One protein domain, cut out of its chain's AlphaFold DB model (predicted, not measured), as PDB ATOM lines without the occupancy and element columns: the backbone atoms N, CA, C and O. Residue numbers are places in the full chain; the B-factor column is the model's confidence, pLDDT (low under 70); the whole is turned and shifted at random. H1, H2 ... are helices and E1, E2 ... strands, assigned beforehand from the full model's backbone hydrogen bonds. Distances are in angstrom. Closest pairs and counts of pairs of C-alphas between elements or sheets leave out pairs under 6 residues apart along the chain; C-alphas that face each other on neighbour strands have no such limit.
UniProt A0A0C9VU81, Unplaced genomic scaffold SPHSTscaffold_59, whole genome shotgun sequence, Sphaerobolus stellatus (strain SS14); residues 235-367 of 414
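What this domain is: This is residues 235 to 367 of the 414 residues of an uncharacterized protein of Sphaerobolus stellatus (strain SS14) (UniProt A0A0C9VU81). A short helix, H4, packs between the long helix H1, the two-stranded hairpin E1-E2 and the helix H5, which folds back from it; H2 lies off at the far end of H1, turned across it, at the end of one long loop and the start of another. The sheet is small and three long loops make up much of the rest, residues 312 to 326 among them. The printed part has 133 residues with five named helices and two named strands, in the order H1, H2, E1, E2, H3, H4, H5; the order of the sheet is E1 - E2, antiparallel, and the class is mostly helix. It is compact, with a radius of gyration of the C-alphas of 16.0 A and spans of 44 by 42 by 25 A.

Where its parts are: H1, residues 235 to 253, begins at C-alpha 235 (308.985, 286.136, 328.691) and is 26.7 A long. H2, residues 267 to 283, is 24.4 A long. E1, residues 297 to 301, begins at C-alpha 297 (285.714, 297.017, 335.494) and is 13.1 A long; E2, residues 307 to 311, is 13.6 A long. H3 is residues 327 to 330, 5.0 A long, and H4 is residues 335 to 343, 12.0 A long. H5, residues 346 to 358, is 18.1 A long and ends at C-alpha 358 (300.827, 273.623, 324.903).

How they stand to each other: H1 touches H4 with residues 240 to 247 alone; the closest C-alphas, of Thr 243 and Leu 338, are 7.2 A apart, and the two run the same way at a shallow tilt of 32 degrees, only just short of steep. H1 and H2 are close but not clearly touching, about perpendicular at 84 degrees, with C-alphas of Lys 252 and Gly 280 closest at 7.9 A. E1 and E2 form a tight-linked antiparallel hairpin, with N 298 and O 310 at 2.8 A and N 300 and O 308 at 2.9 A, within hydrogen-bond range. Residues 309 to 310 of E2 also pair with residues 324 to 325, antiparallel. The closest C-alphas of E2 and H3, of Pro 307 and Ser 329, are 5.5 A apart; those of E1 and H4, of Tyr 299 and Phe 342, are 5.7 A apart. H4 and H5 form a helical hairpin and touch, opposite ways at a steep tilt of 40 degrees, with C-alphas of Ala 340 and Leu 349 closest at 6.0 A. H2 is apart from H4 and H5. Every O i to N i+4 pair is within hydrogen-bond range in H1, H2, H4 and H5; H3 is too short for such a pair.

The domain as a whole: The two C-alphas farthest apart, of His 317 and Pro 366, are 47.0 A apart. The printed part has no cut. The links H1 to H2, H2 to E1 and E2 to H3 are long. Mean pLDDT of the printed part is 92.2, and no printed residue is under 70.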
ATOM      1  N   PRO A 235     309.666 284.855 328.522       89.56
ATOM      2  CA  PRO A 235     308.985 286.136 328.691       89.56
ATOM      3  C   PRO A 235     307.458 285.998 328.642       89.56
ATOM      4  O   PRO A 235     306.783 286.557 329.498       89.56
ATOM      5  N   ALA A 236     306.933 285.155 327.743       90.19
ATOM      6  CA  ALA A 236     305.502 284.873 327.613       90.19
ATOM      7  C   ALA A 236     304.854 284.369 328.918       90.19
ATOM      8  O   ALA A 236     303.879 284.956 329.379       90.19
ATOM      9  N   ARG A 237     305.425 283.357 329.593       90.06
ATOM     10  CA  ARG A 237     304.900 282.877 330.889       90.06
ATOM     11  C   ARG A 237     304.955 283.953 331.956       90.06
ATOM     12  O   ARG A 237     304.036 284.054 332.764       90.06
ATOM     13  N   THR A 238     306.039 284.725 332.002       90.25
ATOM     14  CA  THR A 238     306.197 285.787 333.005       90.25
ATOM     15  C   THR A 238     305.156 286.883 332.804       90.25
ATOM     16  O   THR A 238     304.519 287.291 333.775       90.25
ATOM     17  N   ILE A 239     304.951 287.314 331.557       94.00
ATOM     18  CA  ILE A 239     303.950 288.315 331.180       94.00
ATOM     19  C   ILE A 239     302.546 287.782 331.479       94.00
ATOM     20  O   ILE A 239     301.806 288.430 332.219       94.00
ATOM     21  N   LEU A 240     302.196 286.573 331.027       93.56
ATOM     22  CA  LEU A 240     300.877 285.990 331.286       93.56
ATOM     23  C   LEU A 240     300.624 285.809 332.789       93.56
ATOM     24  O   LEU A 240     299.565 286.170 333.290       93.56
ATOM     25  N   ARG A 241     301.611 285.321 333.549       90.69
ATOM     26  CA  ARG A 241     301.493 285.168 335.006       90.69
ATOM     27  C   ARG A 241     301.263 286.506 335.705       90.69
ATOM     28  O   ARG A 241     300.449 286.561 336.623       90.69
ATOM     29  N   ARG A 242     301.978 287.566 335.309       93.56
ATOM     30  CA  ARG A 242     301.755 288.922 335.840       93.56
ATOM     31  C   ARG A 242     300.366 289.430 335.480       93.56
ATOM     32  O   ARG A 242     299.692 289.970 336.345       93.56
ATOM     33  N   THR A 243     299.931 289.184 334.251       95.69
ATOM     34  CA  THR A 243     298.614 289.579 333.736       95.69
ATOM     35  C   THR A 243     297.488 288.914 334.512       95.69
ATOM     36  O   THR A 243     296.637 289.604 335.063       95.69
ATOM     37  N   VAL A 244     297.539 287.591 334.670       93.12
ATOM     38  CA  VAL A 244     296.578 286.837 335.484       93.12
ATOM     39  C   VAL A 244     296.624 287.298 336.941       93.12
ATOM     40  O   VAL A 244     295.589 287.588 337.527       93.12
ATOM     41  N   ALA A 245     297.812 287.466 337.532       91.69
ATOM     42  CA  ALA A 245     297.926 287.972 338.900       91.69
ATOM     43  C   ALA A 245     297.317 289.379 339.066       91.69
ATOM     44  O   ALA A 245     296.698 289.657 340.095       91.69
ATOM     45  N   HIS A 246     297.471 290.243 338.062       95.06
ATOM     46  CA  HIS A 246     296.885 291.578 338.029       95.06
ATOM     47  C   HIS A 246     295.356 291.520 337.932       95.06
ATOM     48  O   HIS A 246     294.679 292.123 338.763       95.06
ATOM     49  N   ILE A 247     294.810 290.711 337.015       94.44
ATOM     50  CA  ILE A 247     293.368 290.427 336.926       94.44
ATOM     51  C   ILE A 247     292.834 289.966 338.285       94.44
ATOM     52  O   ILE A 247     291.826 290.475 338.762       94.44
ATOM     53  N   ASN A 248     293.543 289.076 338.976       89.31
ATOM     54  CA  ASN A 248     293.085 288.523 340.254       89.31
ATOM     55  C   ASN A 248     293.106 289.558 341.373       89.31
ATOM     56  O   ASN A 248     292.225 289.568 342.237       89.31
ATOM     57  N   ALA A 249     294.104 290.443 341.367       92.19
ATOM     58  CA  ALA A 249     294.140 291.580 342.273       92.19
ATOM     59  C   ALA A 249     292.937 292.505 342.032       92.19
ATOM     60  O   ALA A 249     292.293 292.922 342.997       92.19
ATOM     61  N   LEU A 250     292.593 292.759 340.766       93.81
ATOM     62  CA  LEU A 250     291.433 293.558 340.377       93.81
ATOM     63  C   LEU A 250     290.106 292.879 340.738       93.81
ATOM     64  O   LEU A 250     289.270 293.529 341.351       93.81
ATOM     65  N   LYS A 251     289.928 291.576 340.480       89.75
ATOM     66  CA  LYS A 251     288.729 290.808 340.882       89.75
ATOM     67  C   LYS A 251     288.494 290.877 342.390       89.75
ATOM     68  O   LYS A 251     287.386 291.143 342.838       89.75
ATOM     69  N   LYS A 252     289.549 290.673 343.185       87.06
ATOM     70  CA  LYS A 252     289.461 290.658 344.656       87.06
ATOM     71  C   LYS A 252     289.215 292.037 345.258       87.06
ATOM     72  O   LYS A 252     288.603 292.137 346.319       87.06
ATOM     73  N   ARG A 253     289.755 293.090 344.641       90.69
ATOM     74  CA  ARG A 253     289.629 294.469 345.134       90.69
ATOM     75  C   ARG A 253     288.387 295.177 344.585       90.69
ATOM     76  O   ARG A 253     287.860 296.067 345.253       90.69
ATOM     77  N   GLY A 254     287.956 294.818 343.381       93.12
ATOM     78  CA  GLY A 254     287.007 295.587 342.586       93.12
ATOM     79  C   GLY A 254     287.471 297.033 342.404       93.12
ATOM     80  O   GLY A 254     288.666 297.338 342.383       93.12
ATOM     81  N   CYS A 255     286.511 297.953 342.357       94.81
ATOM     82  CA  CYS A 255     286.781 299.386 342.289       94.81
ATOM     83  C   CYS A 255     287.498 299.933 343.546       94.81
ATOM     84  O   CYS A 255     288.176 300.958 343.482       94.81
ATOM     85  N   GLY A 256     287.331 299.300 344.711       92.31
ATOM     86  CA  GLY A 256     287.914 299.753 345.980       92.31
ATOM     87  C   GLY A 256     287.319 301.039 346.578       92.31
ATOM     88  O   GLY A 256     287.700 301.405 347.687       92.31
ATOM     89  N   PHE A 257     286.403 301.716 345.883       94.12
ATOM     90  CA  PHE A 257     285.671 302.875 346.402       94.12
ATOM     91  C   PHE A 257     284.464 302.412 347.239       94.12
ATOM     92  O   PHE A 257     283.930 301.343 346.935       94.12
ATOM     93  N   PRO A 258     284.020 303.143 348.283       92.12
ATOM     94  CA  PRO A 258     282.829 302.774 349.044       92.12
ATOM     95  C   PRO A 258     281.587 302.654 348.159       92.12
ATOM     96  O   PRO A 258     281.464 303.328 347.136       92.12
ATOM     97  N   PHE A 259     280.653 301.797 348.560       89.19
ATOM     98  CA  PHE A 259     279.375 301.668 347.871       89.19
ATOM     99  C   PHE A 259     278.571 302.980 347.966       89.19
ATOM    100  O   PHE A 259     278.121 303.362 349.043       89.19
ATOM    101  N   GLN A 260     278.429 303.687 346.841       87.50
ATOM    102  CA  GLN A 260     277.648 304.932 346.730       87.50
ATOM    103  C   GLN A 260     276.606 304.869 345.610       87.50
ATOM    104  O   GLN A 260     275.530 305.447 345.733       87.50
ATOM    105  N   GLU A 261     276.914 304.143 344.535       85.44
ATOM    106  CA  GLU A 261     276.104 304.082 343.324       85.44
ATOM    107  C   GLU A 261     275.579 302.657 343.110       85.44
ATOM    108  O   GLU A 261     276.311 301.671 343.252       85.44
ATOM    109  N   VAL A 262     274.286 302.546 342.788       87.06
ATOM    110  CA  VAL A 262     273.646 301.253 342.527       87.06
ATOM    111  C   VAL A 262     274.099 300.755 341.164       87.06
ATOM    112  O   VAL A 262     273.868 301.397 340.144       87.06
ATOM    113  N   THR A 263     274.727 299.584 341.152       89.94
ATOM    114  CA  THR A 263     275.069 298.884 339.915       89.94
ATOM    115  C   THR A 263     273.944 297.923 339.561       89.94
ATOM    116  O   THR A 263     273.528 297.129 340.405       89.94
ATOM    117  N   LEU A 264     273.440 297.997 338.329       90.56
ATOM    118  CA  LEU A 264     272.441 297.059 337.822       90.56
ATOM    119  C   LEU A 264     273.153 295.801 337.319       90.56
ATOM    120  O   LEU A 264     273.613 295.743 336.175       90.56
ATOM    121  N   LEU A 265     273.264 294.820 338.209       90.38
ATOM    122  CA  LEU A 265     273.810 293.506 337.901       90.38
ATOM    123  C   LEU A 265     272.705 292.598 337.359       90.38
ATOM    124  O   LEU A 265     271.551 292.652 337.794       90.38
ATOM    125  N   THR A 266     273.063 291.762 336.393       92.06
ATOM    126  CA  THR A 266     272.225 290.629 336.000       92.06
ATOM    127  C   THR A 266     272.151 289.616 337.154       92.06
ATOM    128  O   THR A 266     273.020 289.622 338.032       92.06
ATOM    129  N   PRO A 267     271.140 288.728 337.189       93.44
ATOM    130  CA  PRO A 267     271.045 287.703 338.231       93.44
ATOM    131  C   PRO A 267     272.308 286.837 338.354       93.44
ATOM    132  O   PRO A 267     272.726 286.524 339.467       93.44
ATOM    133  N   ASP A 268     272.939 286.512 337.225       88.38
ATOM    134  CA  ASP A 268     274.157 285.700 337.189       88.38
ATOM    135  C   ASP A 268     275.367 286.464 337.747       88.38
ATOM    136  O   ASP A 268     276.158 285.911 338.510       88.38
ATOM    137  N   GLU A 269     275.490 287.758 337.434       88.81
ATOM    138  CA  GLU A 269     276.546 288.616 337.987       88.81
ATOM    139  C   GLU A 269     276.388 288.825 339.498       88.81
ATOM    140  O   GLU A 269     277.381 288.817 340.228       88.81
ATOM    141  N   GLU A 270     275.155 288.989 339.989       90.81
ATOM    142  CA  GLU A 270     274.888 289.089 341.429       90.81
ATOM    143  C   GLU A 270     275.270 287.780 342.131       90.81
ATOM    144  O   GLU A 270     275.942 287.819 343.164       90.81
ATOM    145  N   LEU A 271     274.929 286.624 341.549       89.75
ATOM    146  CA  LEU A 271     275.334 285.324 342.081       89.75
ATOM    147  C   LEU A 271     276.863 285.212 342.151       89.75
ATOM    148  O   LEU A 271     277.402 284.958 343.228       89.75
ATOM    149  N   GLN A 272     277.573 285.493 341.056       85.00
ATOM    150  CA  GLN A 272     279.041 285.475 341.028       85.00
ATOM    151  C   GLN A 272     279.651 286.405 342.082       85.00
ATOM    152  O   GLN A 272     280.605 286.037 342.772       85.00
ATOM    153  N   TRP A 273     279.089 287.603 342.248       86.25
ATOM    154  CA  TRP A 273     279.539 288.554 343.256       86.25
ATOM    155  C   TRP A 273     279.341 288.026 344.679       86.25
ATOM    156  O   TRP A 273     280.247 288.135 345.511       86.25
ATOM    157  N   THR A 274     278.181 287.430 344.969       88.44
ATOM    158  CA  THR A 274     277.906 286.826 346.280       88.44
ATOM    159  C   THR A 274     278.854 285.669 346.579       88.44
ATOM    160  O   THR A 274     279.466 285.672 347.647       88.44
ATOM    161  N   THR A 275     279.089 284.770 345.619       87.56
ATOM    162  CA  THR A 275     280.042 283.659 345.759       87.56
ATOM    163  C   THR A 275     281.460 284.167 346.024       87.56
ATOM    164  O   THR A 275     282.079 283.769 347.009       87.56
ATOM    165  N   MET A 276     281.959 285.128 345.235       83.81
ATOM    166  CA  MET A 276     283.287 285.722 345.459       83.81
ATOM    167  C   MET A 276     283.405 286.399 346.834       83.81
ATOM    168  O   MET A 276     284.460 286.342 347.476       83.81
ATOM    169  N   ARG A 277     282.337 287.052 347.312       85.69
ATOM    170  CA  ARG A 277     282.304 287.683 348.641       85.69
ATOM    171  C   ARG A 277     282.373 286.636 349.752       85.69
ATOM    172  O   ARG A 277     283.132 286.826 350.704       85.69
ATOM    173  N   GLU A 278     281.613 285.552 349.639       86.12
ATOM    174  CA  GLU A 278     281.608 284.444 350.601       86.12
ATOM    175  C   GLU A 278     282.971 283.748 350.670       86.12
ATOM    176  O   GLU A 278     283.531 283.589 351.759       86.12
ATOM    177  N   GLU A 279     283.573 283.436 349.522       82.19
ATOM    178  CA  GLU A 279     284.937 282.900 349.442       82.19
ATOM    179  C   GLU A 279     285.961 283.848 350.084       82.19
ATOM    180  O   GLU A 279     286.845 283.425 350.839       82.19
ATOM    181  N   GLY A 280     285.817 285.155 349.846       81.19
ATOM    182  CA  GLY A 280     286.638 286.188 350.469       81.19
ATOM    183  C   GLY A 280     286.523 286.211 351.997       81.19
ATOM    184  O   GLY A 280     287.536 286.369 352.685       81.19
ATOM    185  N   LEU A 281     285.318 286.027 352.545       83.38
ATOM    186  CA  LEU A 281     285.078 285.962 353.993       83.38
ATOM    187  C   LEU A 281     285.707 284.710 354.614       83.38
ATOM    188  O   LEU A 281     286.350 284.804 355.668       83.38
ATOM    189  N   LEU A 282     285.585 283.562 353.939       81.56
ATOM    190  CA  LEU A 282     286.240 282.314 354.338       81.56
ATOM    191  C   LEU A 282     287.764 282.485 354.368       81.56
ATOM    192  O   LEU A 282     288.413 282.140 355.359       81.56
ATOM    193  N   ALA A 283     288.340 283.100 353.330       76.19
ATOM    194  CA  ALA A 283     289.775 283.362 353.250       76.19
ATOM    195  C   ALA A 283     290.274 284.326 354.345       76.19
ATOM    196  O   ALA A 283     291.389 284.172 354.849       76.19
ATOM    197  N   ARG A 284     289.447 285.298 354.751       79.38
ATOM    198  CA  ARG A 284     289.760 286.289 355.797       79.38
ATOM    199  C   ARG A 284     289.448 285.827 357.221       79.38
ATOM    200  O   ARG A 284     289.605 286.612 358.155       79.38
ATOM    201  N   ARG A 285     289.036 284.567 357.413       81.06
ATOM    202  CA  ARG A 285     288.728 283.981 358.732       81.06
ATOM    203  C   ARG A 285     287.705 284.808 359.526       81.06
ATOM    204  O   ARG A 285     287.855 284.983 360.732       81.06
ATOM    205  N   GLY A 286     286.687 285.330 358.841       76.88
ATOM    206  CA  GLY A 286     285.585 286.065 359.468       76.88
ATOM    207  C   GLY A 286     285.830 287.556 359.716       76.88
ATOM    208  O   GLY A 286     285.024 288.180 360.399       76.88
ATOM    209  N   GLN A 287     286.900 288.156 359.176       83.88
ATOM    210  CA  GLN A 287     286.999 289.620 359.158       83.88
ATOM    211  C   GLN A 287     285.948 290.212 358.216       83.88
ATOM    212  O   GLN A 287     285.822 289.772 357.071       83.88
ATOM    213  N   GLU A 288     285.238 291.235 358.691       84.81
ATOM    214  CA  GLU A 288     284.234 291.945 357.903       84.81
ATOM    215  C   GLU A 288     284.845 292.535 356.624       84.81
ATOM    216  O   GLU A 288     285.923 293.138 356.626       84.81
ATOM    217  N   ILE A 289     284.140 292.350 355.508       84.19
ATOM    218  CA  ILE A 289     284.469 292.979 354.229       84.19
ATOM    219  C   ILE A 289     283.582 294.211 354.098       84.19
ATOM    220  O   ILE A 289     282.358 294.084 354.033       84.19
ATOM    221  N   SER A 290     284.208 295.389 354.056       87.81
ATOM    222  CA  SER A 290     283.516 296.652 353.796       87.81
ATOM    223  C   SER A 290     282.734 296.583 352.486       87.81
ATOM    224  O   SER A 290     283.195 295.982 351.514       87.81
ATOM    225  N   GLU A 291     281.566 297.219 352.441       88.94
ATOM    226  CA  GLU A 291     280.790 297.299 351.206       88.94
ATOM    227  C   GLU A 291     281.470 298.251 350.219       88.94
ATOM    228  O   GLU A 291     281.541 299.466 350.425       88.94
ATOM    229  N   LEU A 292     282.018 297.667 349.156       91.88
ATOM    230  CA  LEU A 292     282.688 298.382 348.079       91.88
ATOM    231  C   LEU A 292     281.748 298.546 346.882       91.88
ATOM    232  O   LEU A 292     280.772 297.812 346.715       91.88
ATOM    233  N   CYS A 293     282.073 299.515 346.035       93.94
ATOM    234  CA  CYS A 293     281.458 299.731 344.740       93.94
ATOM    235  C   CYS A 293     281.469 298.427 343.925       93.94
ATOM    236  O   CYS A 293     282.517 297.799 343.752       93.94
ATOM    237  N   ARG A 294     280.285 298.061 343.422       93.31
ATOM    238  CA  ARG A 294     280.025 296.860 342.614       93.31
ATOM    239  C   ARG A 294     280.131 297.114 341.107       93.31
ATOM    240  O   ARG A 294     279.718 296.271 340.323       93.31
ATOM    241  N   GLY A 295     280.636 298.286 340.719       94.19
ATOM    242  CA  GLY A 295     280.726 298.674 339.320       94.19
ATOM    243  C   GLY A 295     281.641 297.740 338.536       94.19
ATOM    244  O   GLY A 295     282.710 297.359 339.030       94.19
ATOM    245  N   ARG A 296     281.233 297.396 337.313       95.12
ATOM    246  CA  ARG A 296     282.046 296.598 336.390       95.12
ATOM    247  C   ARG A 296     283.366 297.302 336.102       95.12
ATOM    248  O   ARG A 296     283.431 298.529 336.009       95.12
ATOM    249  N   LEU A 297     284.427 296.518 335.962       96.56
ATOM    250  CA  LEU A 297     285.714 297.017 335.494       96.56
ATOM    251  C   LEU A 297     285.773 296.859 333.979       96.56
ATOM    252  O   LEU A 297     285.485 295.788 333.458       96.56
ATOM    253  N   LEU A 298     286.133 297.934 333.292       96.94
ATOM    254  CA  LEU A 298     286.157 298.030 331.843       96.94
ATOM    255  C   LEU A 298     287.591 298.259 331.385       96.94
ATOM    256  O   LEU A 298     288.282 299.125 331.926       96.94
ATOM    257  N   TYR A 299     288.020 297.513 330.373       97.81
ATOM    258  CA  TYR A 299     289.247 297.805 329.643       97.81
ATOM    259  C   TYR A 299     288.930 298.814 328.540       97.81
ATOM    260  O   TYR A 299     288.047 298.590 327.716       97.81
ATOM    261  N   THR A 300     289.605 299.960 328.553       97.31
ATOM    262  CA  THR A 300     289.366 301.052 327.604       97.31
ATOM    263  C   THR A 300     290.687 301.651 327.141       97.31
ATOM    264  O   THR A 300     291.752 301.363 327.689       97.31
ATOM    265  N   VAL A 301     290.620 302.529 326.145       97.19
ATOM    266  CA  VAL A 301     291.767 303.302 325.681       97.19
ATOM    267  C   VAL A 301     291.546 304.767 326.043       97.19
ATOM    268  O   VAL A 301     290.485 305.337 325.787       97.19
ATOM    269  N   ASN A 302     292.544 305.388 326.667       95.94
ATOM    270  CA  ASN A 302     292.476 306.791 327.046       95.94
ATOM    271  C   ASN A 302     292.642 307.729 325.827       95.94
ATOM    272  O   ASN A 302     292.863 307.291 324.697       95.94
ATOM    273  N   LYS A 303     292.567 309.049 326.046       95.38
ATOM    274  CA  LYS A 303     292.685 310.051 324.965       95.38
ATOM    275  C   LYS A 303     294.038 310.017 324.248       95.38
ATOM    276  O   LYS A 303     294.127 310.432 323.099       95.38
ATOM    277  N   GLU A 304     295.077 309.530 324.920       96.56
ATOM    278  CA  GLU A 304     296.423 309.372 324.369       96.56
ATOM    279  C   GLU A 304     296.634 308.018 323.671       96.56
ATOM    280  O   GLU A 304     297.766 307.694 323.312       96.56
ATOM    281  N   GLY A 305     295.583 307.211 323.488       96.12
ATOM    282  CA  GLY A 305     295.692 305.906 322.841       96.12
ATOM    283  C   GLY A 305     296.271 304.809 323.742       96.12
ATOM    284  O   GLY A 305     296.709 303.780 323.236       96.12
ATOM    285  N   ARG A 306     296.323 305.012 325.064       96.94
ATOM    286  CA  ARG A 306     296.932 304.078 326.023       96.94
ATOM    287  C   ARG A 306     295.884 303.242 326.771       96.94
ATOM    288  O   ARG A 306     294.871 303.806 327.192       96.94
ATOM    289  N   PRO A 307     296.127 301.938 326.989       97.62
ATOM    290  CA  PRO A 307     295.170 301.053 327.643       97.62
ATOM    291  C   PRO A 307     295.052 301.330 329.144       97.62
ATOM    292  O   PRO A 307     296.051 301.426 329.868       97.62
ATOM    293  N   VAL A 308     293.821 301.431 329.628       98.00
ATOM    294  CA  VAL A 308     293.489 301.674 331.034       98.00
ATOM    295  C   VAL A 308     292.341 300.775 331.463       98.00
ATOM    296  O   VAL A 308     291.457 300.464 330.668       98.00
ATOM    297  N   ILE A 309     292.328 300.390 332.736       98.25
ATOM    298  CA  ILE A 309     291.187 299.696 333.339       98.25
ATOM    299  C   ILE A 309     290.467 300.684 334.250       98.25
ATOM    300  O   ILE A 309     291.075 301.246 335.159       98.25
ATOM    301  N   CYS A 310     289.181 300.920 334.026       97.62
ATOM    302  CA  CYS A 310     288.388 301.833 334.845       97.62
ATOM    303  C   CYS A 310     287.086 301.194 335.313       97.62
ATOM    304  O   CYS A 310     286.517 300.341 334.644       97.62
ATOM    305  N   CYS A 311     286.601 301.620 336.472       97.62
ATOM    306  CA  CYS A 311     285.248 301.283 336.905       97.62
ATOM    307  C   CYS A 311     284.219 301.969 335.992       97.62
ATOM    308  O   CYS A 311     284.436 303.109 335.592       97.62
ATOM    309  N   GLU A 312     283.092 301.321 335.697       96.56
ATOM    310  CA  GLU A 312     282.025 301.886 334.852       96.56
ATOM    311  C   GLU A 312     281.436 303.197 335.405       96.56
ATOM    312  O   GLU A 312     280.981 304.049 334.648       96.56
ATOM    313  N   HIS A 313     281.517 303.385 336.722       96.25
ATOM    314  CA  HIS A 313     281.083 304.596 337.425       96.25
ATOM    315  C   HIS A 313     282.148 305.701 337.444       96.25
ATOM    316  O   HIS A 313     281.904 306.810 337.917       96.25
ATOM    317  N   TYR A 314     283.357 305.428 336.942       96.44
ATOM    318  CA  TYR A 314     284.392 306.448 336.843       96.44
ATOM    319  C   TYR A 314     283.980 307.530 335.844       96.44
ATOM    320  O   TYR A 314     283.728 307.275 334.668       96.44
ATOM    321  N   ASN A 315     284.002 308.780 336.301       94.12
ATOM    322  CA  ASN A 315     283.764 309.934 335.449       94.12
ATOM    323  C   ASN A 315     284.758 311.047 335.783       94.12
ATOM    324  O   ASN A 315     284.838 311.522 336.920       94.12
ATOM    325  N   SER A 316     285.486 311.522 334.770       93.75
ATOM    326  CA  SER A 316     286.516 312.557 334.927       93.75
ATOM    327  C   SER A 316     285.981 313.912 335.398       93.75
ATOM    328  O   SER A 316     286.776 314.784 335.748       93.75
ATOM    329  N   HIS A 317     284.669 314.129 335.400       93.88
ATOM    330  CA  HIS A 317     284.029 315.367 335.840       93.88
ATOM    331  C   HIS A 317     283.246 315.189 337.139       93.88
ATOM    332  O   HIS A 317     283.344 316.053 338.006       93.88
ATOM    333  N   THR A 318     282.510 314.086 337.290       92.19
ATOM    334  CA  THR A 318     281.573 313.903 338.411       92.19
ATOM    335  C   THR A 318     282.044 312.903 339.463       92.19
ATOM    336  O   THR A 318     281.739 313.092 340.634       92.19
ATOM    337  N   SER A 319     282.811 311.877 339.081       91.25
ATOM    338  CA  SER A 319     283.100 310.727 339.943       91.25
ATOM    339  C   SER A 319     284.545 310.240 339.775       91.25
ATOM    340  O   SER A 319     284.843 309.192 339.199       91.25
ATOM    341  N   ARG A 320     285.493 311.056 340.257       93.06
ATOM    342  CA  ARG A 320     286.945 310.813 340.117       93.06
ATOM    343  C   ARG A 320     287.525 309.825 341.127       93.06
ATOM    344  O   ARG A 320     288.701 309.490 341.029       93.06
ATOM    345  N   HIS A 321     286.744 309.427 342.124       94.25
ATOM    346  CA  HIS A 321     287.219 308.587 343.224       94.25
ATOM    347  C   HIS A 321     287.127 307.086 342.928       94.25
ATOM    348  O   HIS A 321     287.699 306.279 343.662       94.25
ATOM    349  N   HIS A 322     286.426 306.719 341.855       96.50
ATOM    350  CA  HIS A 322     286.384 305.354 341.360       96.50
ATOM    351  C   HIS A 322     287.718 304.945 340.727       96.50
ATOM    352  O   HIS A 322     288.572 305.778 340.421       96.50
ATOM    353  N   LEU A 323     287.894 303.637 340.541       97.19
ATOM    354  CA  LEU A 323     289.125 303.068 340.012       97.19
ATOM    355  C   LEU A 323     289.405 303.587 338.601       97.19
ATOM    356  O   LEU A 323     288.575 303.447 337.703       97.19
ATOM    357  N   LEU A 324     290.619 304.100 338.422       97.38
ATOM    358  CA  LEU A 324     291.252 304.322 337.134       97.38
ATOM    359  C   LEU A 324     292.694 303.820 337.226       97.38
ATOM    360  O   LEU A 324     293.537 304.436 337.882       97.38
ATOM    361  N   ASP A 325     292.956 302.686 336.594       97.56
ATOM    362  CA  ASP A 325     294.215 301.967 336.657       97.56
ATOM    363  C   ASP A 325     294.991 302.080 335.336       97.56
ATOM    364  O   ASP A 325     294.534 301.667 334.270       97.56
ATOM    365  N   TYR A 326     296.197 302.640 335.430       97.56
ATOM    366  CA  TYR A 326     297.140 302.803 334.321       97.56
ATOM    367  C   TYR A 326     298.207 301.702 334.279       97.56
ATOM    368  O   TYR A 326     299.137 301.791 333.475       97.56
ATOM    369  N   THR A 327     298.121 300.694 335.149       97.50
ATOM    370  CA  THR A 327     299.062 299.566 335.196       97.50
ATOM    371  C   THR A 327     299.229 298.881 333.835       97.50
ATOM    372  O   THR A 327     300.385 298.705 333.445       97.50
ATOM    373  N   PRO A 328     298.168 298.615 333.036       96.69
ATOM    374  CA  PRO A 328     298.324 298.041 331.692       96.69
ATOM    375  C   PRO A 328     299.256 298.845 330.778       96.69
ATOM    376  O   PRO A 328     300.017 298.277 330.007       96.69
ATOM    377  N   SER A 329     299.258 300.174 330.902       94.00
ATOM    378  CA  SER A 329     300.134 301.052 330.117       94.00
ATOM    379  C   SER A 329     301.575 301.139 330.629       94.00
ATOM    380  O   SER A 329     302.446 301.639 329.917       94.00
ATOM    381  N   ARG A 330     301.827 300.780 331.894       93.25
ATOM    382  CA  ARG A 330     303.113 301.009 332.582       93.25
ATOM    383  C   ARG A 330     303.911 299.734 332.789       93.25
ATOM    384  O   ARG A 330     305.138 299.789 332.845       93.25
ATOM    385  N   GLU A 331     303.225 298.614 332.951       94.19
ATOM    386  CA  GLU A 331     303.827 297.322 333.235       94.19
ATOM    387  C   GLU A 331     303.836 296.414 332.004       94.19
ATOM    388  O   GLU A 331     303.133 296.628 331.022       94.19
ATOM    389  N   GLN A 332     304.667 295.374 332.059       94.94
ATOM    390  CA  GLN A 332     304.715 294.337 331.030       94.94
ATOM    391  C   GLN A 332     303.593 293.326 331.282       94.94
ATOM    392  O   GLN A 332     303.824 292.293 331.921       94.94
ATOM    393  N   LEU A 333     302.394 293.667 330.814       96.69
ATOM    394  CA  LEU A 333     301.208 292.812 330.813       96.69
ATOM    395  C   LEU A 333     300.838 292.415 329.378       96.69
ATOM    396  O   LEU A 333     301.216 293.082 328.416       96.69
ATOM    397  N   ASP A 334     300.113 291.311 329.249       97.00
ATOM    398  CA  ASP A 334     299.529 290.858 327.994       97.00
ATOM    399  C   ASP A 334     298.240 291.650 327.752       97.00
ATOM    400  O   ASP A 334     297.214 291.412 328.392       97.00
ATOM    401  N   LEU A 335     298.328 292.663 326.889       97.56
ATOM    402  CA  LEU A 335     297.227 293.587 326.622       97.56
ATOM    403  C   LEU A 335     296.056 292.900 325.917       97.56
ATOM    404  O   LEU A 335     294.913 293.181 326.262       97.56
ATOM    405  N   ASN A 336     296.343 291.970 325.003       97.69
ATOM    406  CA  ASN A 336     295.319 291.210 324.286       97.69
ATOM    407  C   ASN A 336     294.556 290.318 325.265       97.69
ATOM    408  O   ASN A 336     293.329 290.270 325.250       97.69
ATOM    409  N   TYR A 337     295.279 289.681 326.189       97.25
ATOM    410  CA  TYR A 337     294.656 288.893 327.244       97.25
ATOM    411  C   TYR A 337     293.778 289.742 328.171       97.25
ATOM    412  O   TYR A 337     292.686 289.314 328.541       97.25
ATOM    413  N   LEU A 338     294.228 290.943 328.559       97.31
ATOM    414  CA  LEU A 338     293.415 291.860 329.370       97.31
ATOM    415  C   LEU A 338     292.155 292.303 328.627       97.31
ATOM    416  O   LEU A 338     291.070 292.264 329.202       97.31
ATOM    417  N   GLU A 339     292.296 292.714 327.372       97.62
ATOM    418  CA  GLU A 339     291.179 293.151 326.543       97.62
ATOM    419  C   GLU A 339     290.146 292.038 326.376       97.62
ATOM    420  O   GLU A 339     288.977 292.252 326.699       97.62
ATOM    421  N   ALA A 340     290.574 290.833 325.988       96.88
ATOM    422  CA  ALA A 340     289.705 289.666 325.861       96.88
ATOM    423  C   ALA A 340     289.021 289.317 327.196       96.88
ATOM    424  O   ALA A 340     287.821 289.044 327.240       96.88
ATOM    425  N   TYR A 341     289.748 289.415 328.316       95.19
ATOM    426  CA  TYR A 341     289.192 289.177 329.650       95.19
ATOM    427  C   TYR A 341     288.072 290.162 330.014       95.19
ATOM    428  O   TYR A 341     286.997 289.742 330.435       95.19
ATOM    429  N   PHE A 342     288.297 291.469 329.861       95.69
ATOM    430  CA  PHE A 342     287.318 292.491 330.260       95.69
ATOM    431  C   PHE A 342     286.188 292.701 329.245       95.69
ATOM    432  O   PHE A 342     285.139 293.220 329.618       95.69
ATOM    433  N   SER A 343     286.378 292.296 327.989       95.44
ATOM    434  CA  SER A 343     285.322 292.271 326.967       95.44
ATOM    435  C   SER A 343     284.487 290.987 326.986       95.44
ATOM    436  O   SER A 343     283.499 290.898 326.258       95.44
ATOM    437  N   ASN A 344     284.839 290.024 327.848       93.06
ATOM    438  CA  ASN A 344     284.228 288.697 327.905       93.06
ATOM    439  C   ASN A 344     284.328 287.935 326.565       93.06
ATOM    440  O   ASN A 344     283.422 287.183 326.199       93.06
ATOM    441  N   ASP A 345     285.431 288.125 325.835       95.81
ATOM    442  CA  ASP A 345     285.760 287.362 324.630       95.81
ATOM    443  C   ASP A 345     286.341 285.996 325.024       95.81
ATOM    444  O   ASP A 345     287.550 285.793 325.181       95.81
ATOM    445  N   VAL A 346     285.431 285.051 325.262       93.12
ATOM    446  CA  VAL A 346     285.771 283.697 325.705       93.12
ATOM    447  C   VAL A 346     286.574 282.947 324.640       93.12
ATOM    448  O   VAL A 346     287.493 282.208 324.987       93.12
ATOM    449  N   GLU A 347     286.269 283.136 323.354       94.75
ATOM    450  CA  GLU A 347     286.941 282.407 322.274       94.75
ATOM    451  C   GLU A 347     288.419 282.793 322.166       94.75
ATOM    452  O   GLU A 347     289.279 281.910 322.061       94.75
ATOM    453  N   GLU A 348     288.725 284.088 322.256       95.94
ATOM    454  CA  GLU A 348     290.097 284.589 322.192       95.94
ATOM    455  C   GLU A 348     290.898 284.186 323.439       95.94
ATOM    456  O   GLU A 348     292.019 283.677 323.327       95.94
ATOM    457  N   LEU A 349     290.303 284.292 324.637       94.94
ATOM    458  CA  LEU A 349     290.921 283.785 325.871       94.94
ATOM    459  C   LEU A 349     291.260 282.298 325.761       94.94
ATOM    460  O   LEU A 349     292.370 281.888 326.102       94.94
ATOM    461  N   LEU A 350     290.321 281.490 325.268       93.44
ATOM    462  CA  LEU A 350     290.519 280.058 325.076       93.44
ATOM    463  C   LEU A 350     291.650 279.763 324.097       93.44
ATOM    464  O   LEU A 350     292.454 278.863 324.350       93.44
ATOM    465  N   ALA A 351     291.734 280.507 322.995       95.25
ATOM    466  CA  ALA A 351     292.807 280.361 322.022       95.25
ATOM    467  C   ALA A 351     294.176 280.662 322.656       95.25
ATOM    468  O   ALA A 351     295.075 279.815 322.593       95.25
ATOM    469  N   MET A 352     294.315 281.799 323.343       95.62
ATOM    470  CA  MET A 352     295.554 282.192 324.026       95.62
ATOM    471  C   MET A 352     295.953 281.202 325.127       95.62
ATOM    472  O   MET A 352     297.106 280.767 325.200       95.62
ATOM    473  N   GLU A 353     295.008 280.785 325.971       95.25
ATOM    474  CA  GLU A 353     295.266 279.825 327.047       95.25
ATOM    475  C   GLU A 353     295.602 278.433 326.523       95.25
ATOM    476  O   GLU A 353     296.411 277.728 327.130       95.25
ATOM    477  N   LYS A 354     295.008 278.019 325.398       94.56
ATOM    478  CA  LYS A 354     295.358 276.762 324.737       94.56
ATOM    479  C   LYS A 354     296.804 276.818 324.264       94.56
ATOM    480  O   LYS A 354     297.542 275.879 324.548       94.56
ATOM    481  N   VAL A 355     297.236 277.900 323.618       93.38
ATOM    482  CA  VAL A 355     298.644 278.082 323.220       93.38
ATOM    483  C   VAL A 355     299.561 278.041 324.445       93.38
ATOM    484  O   VAL A 355     300.509 277.258 324.468       93.38
ATOM    485  N   ALA A 356     299.247 278.798 325.500       92.94
ATOM    486  CA  ALA A 356     300.010 278.777 326.749       92.94
ATOM    487  C   ALA A 356     300.099 277.362 327.355       92.94
ATOM    488  O   ALA A 356     301.176 276.933 327.776       92.94
ATOM    489  N   SER A 357     298.992 276.611 327.336       92.25
ATOM    490  CA  SER A 357     298.923 275.238 327.846       92.25
ATOM    491  C   SER A 357     299.826 274.282 327.063       92.25
ATOM    492  O   SER A 357     300.561 273.509 327.680       92.25
ATOM    493  N   HIS A 358     299.881 274.394 325.729       89.62
ATOM    494  CA  HIS A 358     300.827 273.623 324.903       89.62
ATOM    495  C   HIS A 358     302.292 273.958 325.221       89.62
ATOM    496  O   HIS A 358     303.164 273.101 325.101       89.62
ATOM    497  N   LEU A 359     302.564 275.182 325.682       87.81
ATOM    498  CA  LEU A 359     303.882 275.607 326.167       87.81
ATOM    499  C   LEU A 359     304.138 275.233 327.645       87.81
ATOM    500  O   LEU A 359     305.175 275.590 328.215       87.81
ATOM    501  N   GLY A 360     303.207 274.519 328.284       88.12
ATOM    502  CA  GLY A 360     303.327 274.022 329.654       88.12
ATOM    503  C   GLY A 360     303.042 275.060 330.741       88.12
ATOM    504  O   GLY A 360     303.513 274.904 331.869       88.12
ATOM    505  N   PHE A 361     302.313 276.142 330.444       89.38
ATOM    506  CA  PHE A 361     301.939 277.144 331.447       89.38
ATOM    507  C   PHE A 361     300.541 277.748 331.237       89.38
ATOM    508  O   PHE A 361     299.860 277.500 330.254       89.38
ATOM    509  N   GLY A 362     300.104 278.567 332.194       91.56
ATOM    510  CA  GLY A 362     298.803 279.233 332.143       91.56
ATOM    511  C   GLY A 362     297.676 278.422 332.796       91.56
ATOM    512  O   GLY A 362     297.923 277.344 333.339       91.56
ATOM    513  N   PRO A 363     296.441 278.950 332.785       92.69
ATOM    514  CA  PRO A 363     295.331 278.400 333.568       92.69
ATOM    515  C   PRO A 363     294.892 276.985 333.185       92.69
ATOM    516  O   PRO A 363     294.402 276.233 334.029       92.69
ATOM    517  N   ARG A 364     295.090 276.621 331.914       92.44
ATOM    518  CA  ARG A 364     294.728 275.319 331.336       92.44
ATOM    519  C   ARG A 364     295.876 274.311 331.309       92.44
ATOM    520  O   ARG A 364     295.677 273.190 330.848       92.44
ATOM    521  N   ALA A 365     297.076 274.694 331.743       90.88
ATOM    522  CA  ALA A 365     298.187 273.755 331.836       90.88
ATOM    523  C   ALA A 365     298.004 272.815 333.042       90.88
ATOM    524  O   ALA A 365     297.477 273.247 334.075       90.88
ATOM    525  N   PRO A 366     298.484 271.559 332.957       88.75
ATOM    526  CA  PRO A 366     298.561 270.670 334.110       88.75
ATOM    527  C   PRO A 366     299.269 271.351 335.282       88.75
ATOM    528  O   PRO A 366     300.349 271.931 335.129       88.75
ATOM    529  N   CYS A 367     298.666 271.290 336.468       88.81
ATOM    530  CA  CYS A 367     299.253 271.925 337.635       88.81
ATOM    531  C   CYS A 367     300.330 271.028 338.255       88.81
ATOM    532  O   CYS A 367     300.153 269.824 338.398       88.81
TER     533      CYS A 367